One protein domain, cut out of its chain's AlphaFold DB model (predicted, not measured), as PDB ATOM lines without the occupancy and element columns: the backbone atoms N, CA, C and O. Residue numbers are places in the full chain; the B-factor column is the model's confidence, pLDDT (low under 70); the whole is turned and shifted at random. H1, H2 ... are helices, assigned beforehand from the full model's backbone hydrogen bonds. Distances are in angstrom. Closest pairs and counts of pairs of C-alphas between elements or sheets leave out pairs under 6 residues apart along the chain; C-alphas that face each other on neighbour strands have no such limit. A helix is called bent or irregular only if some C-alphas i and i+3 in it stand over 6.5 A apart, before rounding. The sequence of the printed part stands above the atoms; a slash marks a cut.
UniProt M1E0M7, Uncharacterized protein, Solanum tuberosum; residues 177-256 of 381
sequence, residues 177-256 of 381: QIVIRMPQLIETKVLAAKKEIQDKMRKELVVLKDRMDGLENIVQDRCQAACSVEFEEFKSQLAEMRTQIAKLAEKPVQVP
ATOM      1  N   GLN A 177      99.826  60.737  19.380       75.06
ATOM      2  CA  GLN A 177      99.309  61.609  18.312       75.06
ATOM      3  C   GLN A 177      98.230  62.591  18.794       75.06
ATOM      4  O   GLN A 177      98.135  63.699  18.269       75.06
ATOM      5  N   ILE A 178      97.428  62.219  19.796       77.81
ATOM      6  CA  ILE A 178      96.370  63.089  20.342       77.81
ATOM      7  C   ILE A 178      96.981  64.264  21.111       77.81
ATOM      8  O   ILE A 178      96.545  65.403  20.941       77.81
ATOM      9  N   VAL A 179      98.017  63.993  21.911       77.25
ATOM     10  CA  VAL A 179      98.717  65.014  22.702       77.25
ATOM     11  C   VAL A 179      99.380  66.049  21.789       77.25
ATOM     12  O   VAL A 179      99.321  67.238  22.074       77.25
ATOM     13  N   ILE A 180      99.911  65.621  20.638       83.31
ATOM     14  CA  ILE A 180     100.551  66.519  19.664       83.31
ATOM     15  C   ILE A 180      99.525  67.388  18.903       83.31
ATOM     16  O   ILE A 180      99.827  68.525  18.550       83.31
ATOM     17  N   ARG A 181      98.300  66.899  18.655       86.25
ATOM     18  CA  ARG A 181      97.283  67.637  17.870       86.25
ATOM     19  C   ARG A 181      96.443  68.631  18.676       86.25
ATOM     20  O   ARG A 181      95.916  69.580  18.100       86.25
ATOM     21  N   MET A 182      96.295  68.425  19.985       85.50
ATOM     22  CA  MET A 182      95.486  69.297  20.853       85.50
ATOM     23  C   MET A 182      95.929  70.777  20.827       85.50
ATOM     24  O   MET A 182      95.059  71.628  20.638       85.50
ATOM     25  N   PRO A 183      97.230  71.120  20.937       84.88
ATOM     26  CA  PRO A 183      97.677  72.517  20.916       84.88
ATOM     27  C   PRO A 183      97.319  73.242  19.613       84.88
ATOM     28  O   PRO A 183      96.739  74.324  19.645       84.88
ATOM     29  N   GLN A 184      97.538  72.592  18.465       86.25
ATOM     30  CA  GLN A 184      97.207  73.151  17.149       86.25
ATOM     31  C   GLN A 184      95.699  73.413  16.996       86.25
ATOM     32  O   GLN A 184      95.272  74.414  16.413       86.25
ATOM     33  N   LEU A 185      94.859  72.532  17.550       88.75
ATOM     34  CA  LEU A 185      93.409  72.724  17.544       88.75
ATOM     35  C   LEU A 185      92.981  73.911  18.423       88.75
ATOM     36  O   LEU A 185      92.039  74.626  18.081       88.75
ATOM     37  N   ILE A 186      93.657  74.129  19.550       84.31
ATOM     38  CA  ILE A 186      93.386  75.272  20.428       84.31
ATOM     39  C   ILE A 186      93.800  76.570  19.732       84.31
ATOM     40  O   ILE A 186      92.999  77.500  19.666       84.31
ATOM     41  N   GLU A 187      94.993  76.618  19.140       85.81
ATOM     42  CA  GLU A 187      95.493  77.788  18.409       85.81
ATOM     43  C   GLU A 187      94.564  78.194  17.264       85.81
ATOM     44  O   GLU A 187      94.179  79.359  17.153       85.81
ATOM     45  N   THR A 188      94.136  77.229  16.445       90.62
ATOM     46  CA  THR A 188      93.226  77.489  15.320       90.62
ATOM     47  C   THR A 188      91.873  78.025  15.785       90.62
ATOM     48  O   THR A 188      91.374  78.999  15.214       90.62
ATOM     49  N   LYS A 189      91.297  77.464  16.856       90.31
ATOM     50  CA  LYS A 189      90.033  77.950  17.436       90.31
ATOM     51  C   LYS A 189      90.165  79.341  18.052       90.31
ATOM     52  O   LYS A 189      89.286  80.176  17.849       90.31
ATOM     53  N   VAL A 190      91.255  79.612  18.769       86.06
ATOM     54  CA  VAL A 190      91.524  80.932  19.362       86.06
ATOM     55  C   VAL A 190      91.717  81.983  18.268       86.06
ATOM     56  O   VAL A 190      91.157  83.076  18.361       86.06
ATOM     57  N   LEU A 191      92.448  81.652  17.200       88.56
ATOM     58  CA  LEU A 191      92.642  82.548  16.062       88.56
ATOM     59  C   LEU A 191      91.320  82.834  15.333       88.56
ATOM     60  O   LEU A 191      91.062  83.981  14.965       88.56
ATOM     61  N   ALA A 192      90.473  81.816  15.146       91.75
ATOM     62  CA  ALA A 192      89.155  81.970  14.535       91.75
ATOM     63  C   ALA A 192      88.243  82.882  15.373       91.75
ATOM     64  O   ALA A 192      87.717  83.861  14.847       91.75
ATOM     65  N   ALA A 193      88.143  82.636  16.684       86.19
ATOM     66  CA  ALA A 193      87.358  83.472  17.594       86.19
ATOM     67  C   ALA A 193      87.867  84.924  17.635       86.19
ATOM     68  O   ALA A 193      87.081  85.869  17.659       86.19
ATOM     69  N   LYS A 194      89.192  85.124  17.587       87.12
ATOM     70  CA  LYS A 194      89.799  86.460  17.512       87.12
ATOM     71  C   LYS A 194      89.360  87.212  16.253       87.12
ATOM     72  O   LYS A 194      89.009  88.388  16.353       87.12
ATOM     73  N   LYS A 195      89.368  86.552  15.089       92.50
ATOM     74  CA  LYS A 195      88.905  87.148  13.825       92.50
ATOM     75  C   LYS A 195      87.418  87.494  13.880       92.50
ATOM     76  O   LYS A 195      87.056  88.612  13.542       92.50
ATOM     77  N   GLU A 196      86.584  86.592  14.394       93.06
ATOM     78  CA  GLU A 196      85.141  86.826  14.545       93.06
ATOM     79  C   GLU A 196      84.843  88.055  15.419       93.06
ATOM     80  O   GLU A 196      84.054  88.922  15.041       93.06
ATOM     81  N   ILE A 197      85.517  88.174  16.570       86.56
ATOM     82  CA  ILE A 197      85.378  89.339  17.455       86.56
ATOM     83  C   ILE A 197      85.808  90.617  16.729       86.56
ATOM     84  O   ILE A 197      85.121  91.634  16.816       86.56
ATOM     85  N   GLN A 198      86.926  90.573  16.002       88.56
ATOM     86  CA  GLN A 198      87.434  91.722  15.261       88.56
ATOM     87  C   GLN A 198      86.466  92.170  14.157       88.56
ATOM     88  O   GLN A 198      86.204  93.367  14.027       88.56
ATOM     89  N   ASP A 199      85.899  91.235  13.400       91.69
ATOM     90  CA  ASP A 199      84.927  91.537  12.348       91.69
ATOM     91  C   ASP A 199      83.625  92.090  12.929       91.69
ATOM     92  O   ASP A 199      83.080  93.072  12.418       91.69
ATOM     93  N   LYS A 200      83.165  91.548  14.064       91.25
ATOM     94  CA  LYS A 200      82.015  92.098  14.787       91.25
ATOM     95  C   LYS A 200      82.275  93.529  15.257       91.25
ATOM     96  O   LYS A 200      81.424  94.390  15.055       91.25
ATOM     97  N   MET A 201      83.446  93.804  15.834       88.94
ATOM     98  CA  MET A 201      83.823  95.160  16.249       88.94
ATOM     99  C   MET A 201      83.856  96.131  15.067       88.94
ATOM    100  O   MET A 201      83.357  97.246  15.184       88.94
ATOM    101  N   ARG A 202      84.396  95.707  13.918       87.50
ATOM    102  CA  ARG A 202      84.395  96.516  12.690       87.50
ATOM    103  C   ARG A 202      82.977  96.828  12.221       87.50
ATOM    104  O   ARG A 202      82.696  97.975  11.895       87.50
ATOM    105  N   LYS A 203      82.082  95.838  12.235       94.62
ATOM    106  CA  LYS A 203      80.677  96.019  11.845       94.62
ATOM    107  C   LYS A 203      79.947  97.008  12.759       94.62
ATOM    108  O   LYS A 203      79.293  97.919  12.263       94.62
ATOM    109  N   GLU A 204      80.086  96.859  14.073       88.12
ATOM    110  CA  GLU A 204      79.484  97.778  15.052       88.12
ATOM    111  C   GLU A 204      80.023  99.210  14.903       88.12
ATOM    112  O   GLU A 204      79.271 100.174  15.028       88.12
ATOM    113  N   LEU A 205      81.312  99.365  14.579       88.31
ATOM    114  CA  LEU A 205      81.924 100.679  14.376       88.31
ATOM    115  C   LEU A 205      81.332 101.418  13.165       88.31
ATOM    116  O   LEU A 205      81.137 102.630  13.234       88.31
ATOM    117  N   VAL A 206      81.006 100.697  12.085       90.31
ATOM    118  CA  VAL A 206      80.313 101.263  10.914       90.31
ATOM    119  C   VAL A 206      78.904 101.721  11.292       90.31
ATOM    120  O   VAL A 206      78.555 102.868  11.042       90.31
ATOM    121  N   VAL A 207      78.133 100.881  11.992       92.00
ATOM    122  CA  VAL A 207      76.777 101.239  12.450       92.00
ATOM    123  C   VAL A 207      76.801 102.468  13.363       92.00
ATOM    124  O   VAL A 207      75.937 103.341  13.266       92.00
ATOM    125  N   LEU A 208      77.787 102.557  14.260       88.81
ATOM    126  CA  LEU A 208      77.948 103.711  15.139       88.81
ATOM    127  C   LEU A 208      78.268 104.988  14.352       88.81
ATOM    128  O   LEU A 208      77.741 106.048  14.689       88.81
ATOM    129  N   LYS A 209      79.100 104.887  13.309       90.94
ATOM    130  CA  LYS A 209      79.421 106.007  12.423       90.94
ATOM    131  C   LYS A 209      78.169 106.527  11.713       90.94
ATOM    132  O   LYS A 209      77.860 107.705  11.857       90.94
ATOM    133  N   ASP A 210      77.400 105.646  11.075       93.38
ATOM    134  CA  ASP A 210      76.170 106.023  10.366       93.38
ATOM    135  C   ASP A 210      75.162 106.717  11.301       93.38
ATOM    136  O   ASP A 210      74.528 107.710  10.942       93.38
ATOM    137  N   ARG A 211      75.048 106.235  12.547       89.38
ATOM    138  CA  ARG A 211      74.192 106.853  13.574       89.38
ATOM    139  C   ARG A 211      74.658 108.258  13.964       89.38
ATOM    140  O   ARG A 211      73.815 109.121  14.201       89.38
ATOM    141  N   MET A 212      75.966 108.496  14.059       87.12
ATOM    142  CA  MET A 212      76.490 109.837  14.340       87.12
ATOM    143  C   MET A 212      76.265 110.799  13.181       87.12
ATOM    144  O   MET A 212      75.940 111.956  13.425       87.12
ATOM    145  N   ASP A 213      76.417 110.329  11.946       89.12
ATOM    146  CA  ASP A 213      76.206 111.160  10.761       89.12
ATOM    147  C   ASP A 213      74.723 111.553  10.638       89.12
ATOM    148  O   ASP A 213      74.402 112.719  10.416       89.12
ATOM    149  N   GLY A 214      73.799 110.632  10.934       91.06
ATOM    150  CA  GLY A 214      72.375 110.964  11.058       91.06
ATOM    151  C   GLY A 214      72.071 111.973  12.175       91.06
ATOM    152  O   GLY A 214      71.233 112.858  11.999       91.06
ATOM    153  N   LEU A 215      72.758 111.875  13.319       85.25
ATOM    154  CA  LEU A 215      72.600 112.830  14.419       85.25
ATOM    155  C   LEU A 215      73.106 114.227  14.037       85.25
ATOM    156  O   LEU A 215      72.467 115.211  14.403       85.25
ATOM    157  N   GLU A 216      74.215 114.319  13.300       87.25
ATOM    158  CA  GLU A 216      74.717 115.595  12.790       87.25
ATOM    159  C   GLU A 216      73.692 116.271  11.885       87.25
ATOM    160  O   GLU A 216      73.407 117.445  12.099       87.25
ATOM    161  N   ASN A 217      73.099 115.532  10.945       90.62
ATOM    162  CA  ASN A 217      72.086 116.084  10.045       90.62
ATOM    163  C   ASN A 217      70.909 116.670  10.839       90.62
ATOM    164  O   ASN A 217      70.544 117.824  10.653       90.62
ATOM    165  N   ILE A 218      70.390 115.922  11.821       86.44
ATOM    166  CA  ILE A 218      69.295 116.395  12.687       86.44
ATOM    167  C   ILE A 218      69.690 117.665  13.451       86.44
ATOM    168  O   ILE A 218      68.871 118.565  13.652       86.44
ATOM    169  N   VAL A 219      70.930 117.726  13.933       82.88
ATOM    170  CA  VAL A 219      71.440 118.877  14.679       82.88
ATOM    171  C   VAL A 219      71.599 120.072  13.751       82.88
ATOM    172  O   VAL A 219      71.181 121.159  14.132       82.88
ATOM    173  N   GLN A 220      72.129 119.886  12.544       88.00
ATOM    174  CA  GLN A 220      72.254 120.939  11.538       88.00
ATOM    175  C   GLN A 220      70.888 121.511  11.151       88.00
ATOM    176  O   GLN A 220      70.710 122.726  11.252       88.00
ATOM    177  N   ASP A 221      69.911 120.660  10.832       88.25
ATOM    178  CA  ASP A 221      68.548 121.077  10.474       88.25
ATOM    179  C   ASP A 221      67.911 121.919  11.588       88.25
ATOM    180  O   ASP A 221      67.328 122.982  11.358       88.25
ATOM    181  N   ARG A 222      68.069 121.483  12.844       82.25
ATOM    182  CA  ARG A 222      67.545 122.217  14.003       82.25
ATOM    183  C   ARG A 222      68.305 123.505  14.290       82.25
ATOM    184  O   ARG A 222      67.682 124.474  14.714       82.25
ATOM    185  N   CYS A 223      69.620 123.531  14.078       82.00
ATOM    186  CA  CYS A 223      70.419 124.747  14.231       82.00
ATOM    187  C   CYS A 223      69.975 125.817  13.235       82.00
ATOM    188  O   CYS A 223      69.819 126.972  13.626       82.00
ATOM    189  N   GLN A 224      69.739 125.426  11.980       84.81
ATOM    190  CA  GLN A 224      69.240 126.326  10.939       84.81
ATOM    191  C   GLN A 224      67.851 126.867  11.289       84.81
ATOM    192  O   GLN A 224      67.597 128.054  11.118       84.81
ATOM    193  N   ALA A 225      66.979 126.025  11.849       82.19
ATOM    194  CA  ALA A 225      65.637 126.442  12.244       82.19
ATOM    195  C   ALA A 225      65.597 127.355  13.487       82.19
ATOM    196  O   ALA A 225      64.648 128.120  13.645       82.19
ATOM    197  N   ALA A 226      66.572 127.252  14.400       76.62
ATOM    198  CA  ALA A 226      66.460 127.833  15.742       76.62
ATOM    199  C   ALA A 226      67.478 128.934  16.094       76.62
ATOM    200  O   ALA A 226      67.357 129.486  17.185       76.62
ATOM    201  N   CYS A 227      68.461 129.258  15.238       66.38
ATOM    202  CA  CYS A 227      69.444 130.346  15.427       66.38
ATOM    203  C   CYS A 227      69.919 130.554  16.888       66.38
ATOM    204  O   CYS A 227      69.980 131.685  17.371       66.38
ATOM    205  N   SER A 228      70.226 129.474  17.618       67.88
ATOM    206  CA  SER A 228      70.632 129.559  19.029       67.88
ATOM    207  C   SER A 228      72.136 129.363  19.205       67.88
ATOM    208  O   SER A 228      72.753 128.503  18.582       67.88
ATOM    209  N   VAL A 229      72.731 130.148  20.101       71.06
ATOM    210  CA  VAL A 229      74.160 130.098  20.452       71.06
ATOM    211  C   VAL A 229      74.525 128.814  21.221       71.06
ATOM    212  O   VAL A 229      75.677 128.393  21.207       71.06
ATOM    213  N   GLU A 230      73.551 128.126  21.826       73.75
ATOM    214  CA  GLU A 230      73.770 126.888  22.603       73.75
ATOM    215  C   GLU A 230      74.191 125.664  21.765       73.75
ATOM    216  O   GLU A 230      74.543 124.622  22.318       73.75
ATOM    217  N   PHE A 231      74.203 125.759  20.432       78.12
ATOM    218  CA  PHE A 231      74.557 124.627  19.572       78.12
ATOM    219  C   PHE A 231      76.066 124.411  19.383       78.12
ATOM    220  O   PHE A 231      76.473 123.314  18.996       78.12
ATOM    221  N   GLU A 232      76.911 125.403  19.677       82.00
ATOM    222  CA  GLU A 232      78.366 125.273  19.497       82.00
ATOM    223  C   GLU A 232      79.012 124.304  20.498       82.00
ATOM    224  O   GLU A 232      79.914 123.540  20.142       82.00
ATOM    225  N   GLU A 233      78.505 124.244  21.733       83.81
ATOM    226  CA  GLU A 233      78.959 123.258  22.721       83.81
ATOM    227  C   GLU A 233      78.590 121.834  22.282       83.81
ATOM    228  O   GLU A 233      79.419 120.921  22.322       83.81
ATOM    229  N   PHE A 234      77.372 121.655  21.762       82.31
ATOM    230  CA  PHE A 234      76.924 120.366  21.247       82.31
ATOM    231  C   PHE A 234      77.743 119.915  20.025       82.31
ATOM    232  O   PHE A 234      78.166 118.759  19.958       82.31
ATOM    233  N   LYS A 235      78.025 120.816  19.073       84.19
ATOM    234  CA  LYS A 235      78.907 120.522  17.929       84.19
ATOM    235  C   LYS A 235      80.308 120.123  18.382       84.19
ATOM    236  O   LYS A 235      80.860 119.152  17.866       84.19
ATOM    237  N   SER A 236      80.856 120.833  19.367       88.56
ATOM    238  CA  SER A 236      82.171 120.530  19.939       88.56
ATOM    239  C   SER A 236      82.199 119.125  20.550       88.56
ATOM    240  O   SER A 236      83.117 118.349  20.280       88.56
ATOM    241  N   GLN A 237      81.151 118.745  21.288       88.38
ATOM    242  CA  GLN A 237      81.016 117.402  21.858       88.38
ATOM    243  C   GLN A 237      80.877 116.314  20.779       88.38
ATOM    244  O   GLN A 237      81.491 115.247  20.879       88.38
ATOM    245  N   LEU A 238      80.111 116.580  19.717       86.12
ATOM    246  CA  LEU A 238      79.961 115.659  18.587       86.12
ATOM    247  C   LEU A 238      81.290 115.460  17.836       86.12
ATOM    248  O   LEU A 238      81.656 114.330  17.500       86.12
ATOM    249  N   ALA A 239      82.048 116.539  17.623       89.25
ATOM    250  CA  ALA A 239      83.376 116.496  17.017       89.25
ATOM    251  C   ALA A 239      84.383 115.713  17.882       89.25
ATOM    252  O   ALA A 239      85.181 114.923  17.361       89.25
ATOM    253  N   GLU A 240      84.318 115.866  19.207       91.25
ATOM    254  CA  GLU A 240      85.131 115.078  20.134       91.25
ATOM    255  C   GLU A 240      84.811 113.581  20.015       91.25
ATOM    256  O   GLU A 240      85.719 112.761  19.840       91.25
ATOM    257  N   MET A 241      83.524 113.214  20.038       87.50
ATOM    258  CA  MET A 241      83.089 111.825  19.870       87.50
ATOM    259  C   MET A 241      83.572 111.223  18.545       87.50
ATOM    260  O   MET A 241      84.103 110.108  18.531       87.50
ATOM    261  N   ARG A 242      83.468 111.971  17.440       85.25
ATOM    262  CA  ARG A 242      83.996 111.565  16.129       85.25
ATOM    263  C   ARG A 242      85.485 111.301  16.162       85.25
ATOM    264  O   ARG A 242      85.942 110.278  15.659       85.25
ATOM    265  N   THR A 243      86.231 112.189  16.805       92.19
ATOM    266  CA  THR A 243      87.678 112.044  16.955       92.19
ATOM    267  C   THR A 243      88.025 110.781  17.746       92.19
ATOM    268  O   THR A 243      88.968 110.071  17.396       92.19
ATOM    269  N   GLN A 244      87.261 110.450  18.791       86.56
ATOM    270  CA  GLN A 244      87.463 109.211  19.548       86.56
ATOM    271  C   GLN A 244      87.161 107.960  18.706       86.56
ATOM    272  O   GLN A 244      87.940 107.008  18.730       86.56
ATOM    273  N   ILE A 245      86.083 107.968  17.919       83.56
ATOM    274  CA  ILE A 245      85.716 106.852  17.031       83.56
ATOM    275  C   ILE A 245      86.729 106.681  15.895       83.56
ATOM    276  O   ILE A 245      87.137 105.556  15.608       83.56
ATOM    277  N   ALA A 246      87.214 107.775  15.306       88.56
ATOM    278  CA  ALA A 246      88.271 107.745  14.298       88.56
ATOM    279  C   ALA A 246      89.573 107.150  14.862       88.56
ATOM    280  O   ALA A 246      90.166 106.271  14.241       88.56
ATOM    281  N   LYS A 247      89.963 107.528  16.090       88.44
ATOM    282  CA  LYS A 247      91.128 106.944  16.785       88.44
ATOM    283  C   LYS A 247      90.990 105.437  17.026       88.44
ATOM    284  O   LYS A 247      91.998 104.733  17.026       88.44
ATOM    285  N   LEU A 248      89.767 104.945  17.242       80.19
ATOM    286  CA  LEU A 248      89.481 103.511  17.368       80.19
ATOM    287  C   LEU A 248      89.530 102.780  16.017       80.19
ATOM    288  O   LEU A 248      89.865 101.598  15.991       80.19
ATOM    289  N   ALA A 249      89.211 103.462  14.914       81.69
ATOM    290  CA  ALA A 249      89.287 102.904  13.566       81.69
ATOM    291  C   ALA A 249      90.729 102.839  13.031       81.69
ATOM    292  O   ALA A 249      91.105 101.863  12.386       81.69
ATOM    293  N   GLU A 250      91.529 103.875  13.299       84.62
ATOM    294  CA  GLU A 250      92.873 104.049  12.737       84.62
ATOM    295  C   GLU A 250      93.916 103.141  13.391       84.62
ATOM    296  O   GLU A 250      94.822 102.641  12.726       84.62
ATOM    297  N   LYS A 251      93.785 102.884  14.696       78.44
ATOM    298  CA  LYS A 251      94.643 101.924  15.383       78.44
ATOM    299  C   LYS A 251      93.959 100.567  15.311       78.44
ATOM    300  O   LYS A 251      93.085 100.324  16.148       78.44
ATOM    301  N   PRO A 252      94.328  99.656  14.380       61.56
ATOM    302  CA  PRO A 252      93.942  98.266  14.557       61.56
ATOM    303  C   PRO A 252      94.404  97.915  15.960       61.56
ATOM    304  O   PRO A 252      95.584  98.104  16.254       61.56
ATOM    305  N   VAL A 253      93.466  97.534  16.841       56.84
ATOM    306  CA  VAL A 253      93.784  97.115  18.207       56.84
ATOM    307  C   VAL A 253      94.921  96.135  18.037       56.84
ATOM    308  O   VAL A 253      94.723  95.046  17.492       56.84
ATOM    309  N   GLN A 254      96.129  96.583  18.377       54.12
ATOM    310  CA  GLN A 254      97.320  95.774  18.284       54.12
ATOM    311  C   GLN A 254      97.120  94.835  19.452       54.12
ATOM    312  O   GLN A 254      97.469  95.149  20.585       54.12
ATOM    313  N   VAL A 255      96.337  93.781  19.200       50.38
ATOM    314  CA  VAL A 255      96.036  92.753  20.176       50.38
ATOM    315  C   VAL A 255      97.414  92.317  20.606       50.38
ATOM    316  O   VAL A 255      98.128  91.829  19.721       50.38
ATOM    317  N   PRO A 256      97.806  92.579  21.871       48.19
ATOM    318  CA  PRO A 256      99.135  92.259  22.341       48.19
ATOM    319  C   PRO A 256      99.426  90.857  21.852       48.19
ATOM    320  O   PRO A 256      98.624  89.948  22.102       48.19
TER     321      PRO A 256
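AT A GLANCE: This is residues 177 to 256 of the 381 residues of an uncharacterized protein of Solanum tuberosum (UniProt M1E0M7). A lopsided helical hairpin: the very long helix H1 runs almost the whole length of the rod, and the shorter helix H2 folds back beside its later part. The first stretch of H1, residues 177 to 193, sticks out free and gives much of the length, and a tail of residues 251 to 256 with no named element follows H2. The printed part has 80 residues with two named helices, H1 then H2, and no named strand; the class is all helix. The whole is extended, with a radius of gyration of the C-alphas of 21.1 A, and spans 75 by 19 by 13 A.

IN THESE COORDINATES: H1 covers residues 177 to 226, from C-alpha 177 at (99.309, 61.609, 18.312) to C-alpha 226 at (66.460, 127.833, 15.742), 74.0 A. It is irregular, but only just: C-alphas 180 and 183 are 6.8 A apart. After the tight link of four residues, H2 covers residues 231 to 250 and is 28.4 A long, ending with C-alpha 250 at (92.873, 104.049, 12.737).

HOW THE PARTS SIT: H1 touches H2 with residues 205 to 223 alone. The closest C-alphas of the two are those of Cys 223 and Phe 231, 6.8 A apart. Their lines stand at a shallow tilt of 21 degrees, and they run opposite ways, a helical hairpin. In H2 every O i to N i+4 pair is within hydrogen-bond range; in H1 44 of 46 are.

THE WHOLE: The two C-alphas farthest apart, those of Gln 177 and Cys 227, are 75.0 A apart. Residues 224 to 230, of which 224 to 226 belong to H1, also stand free. Without the free stretches the body spans 43 by 18 by 10 A. The printed part has no cut. Its mean pLDDT is 83.7, with residues 227 to 228 and 252 to 256 under 70.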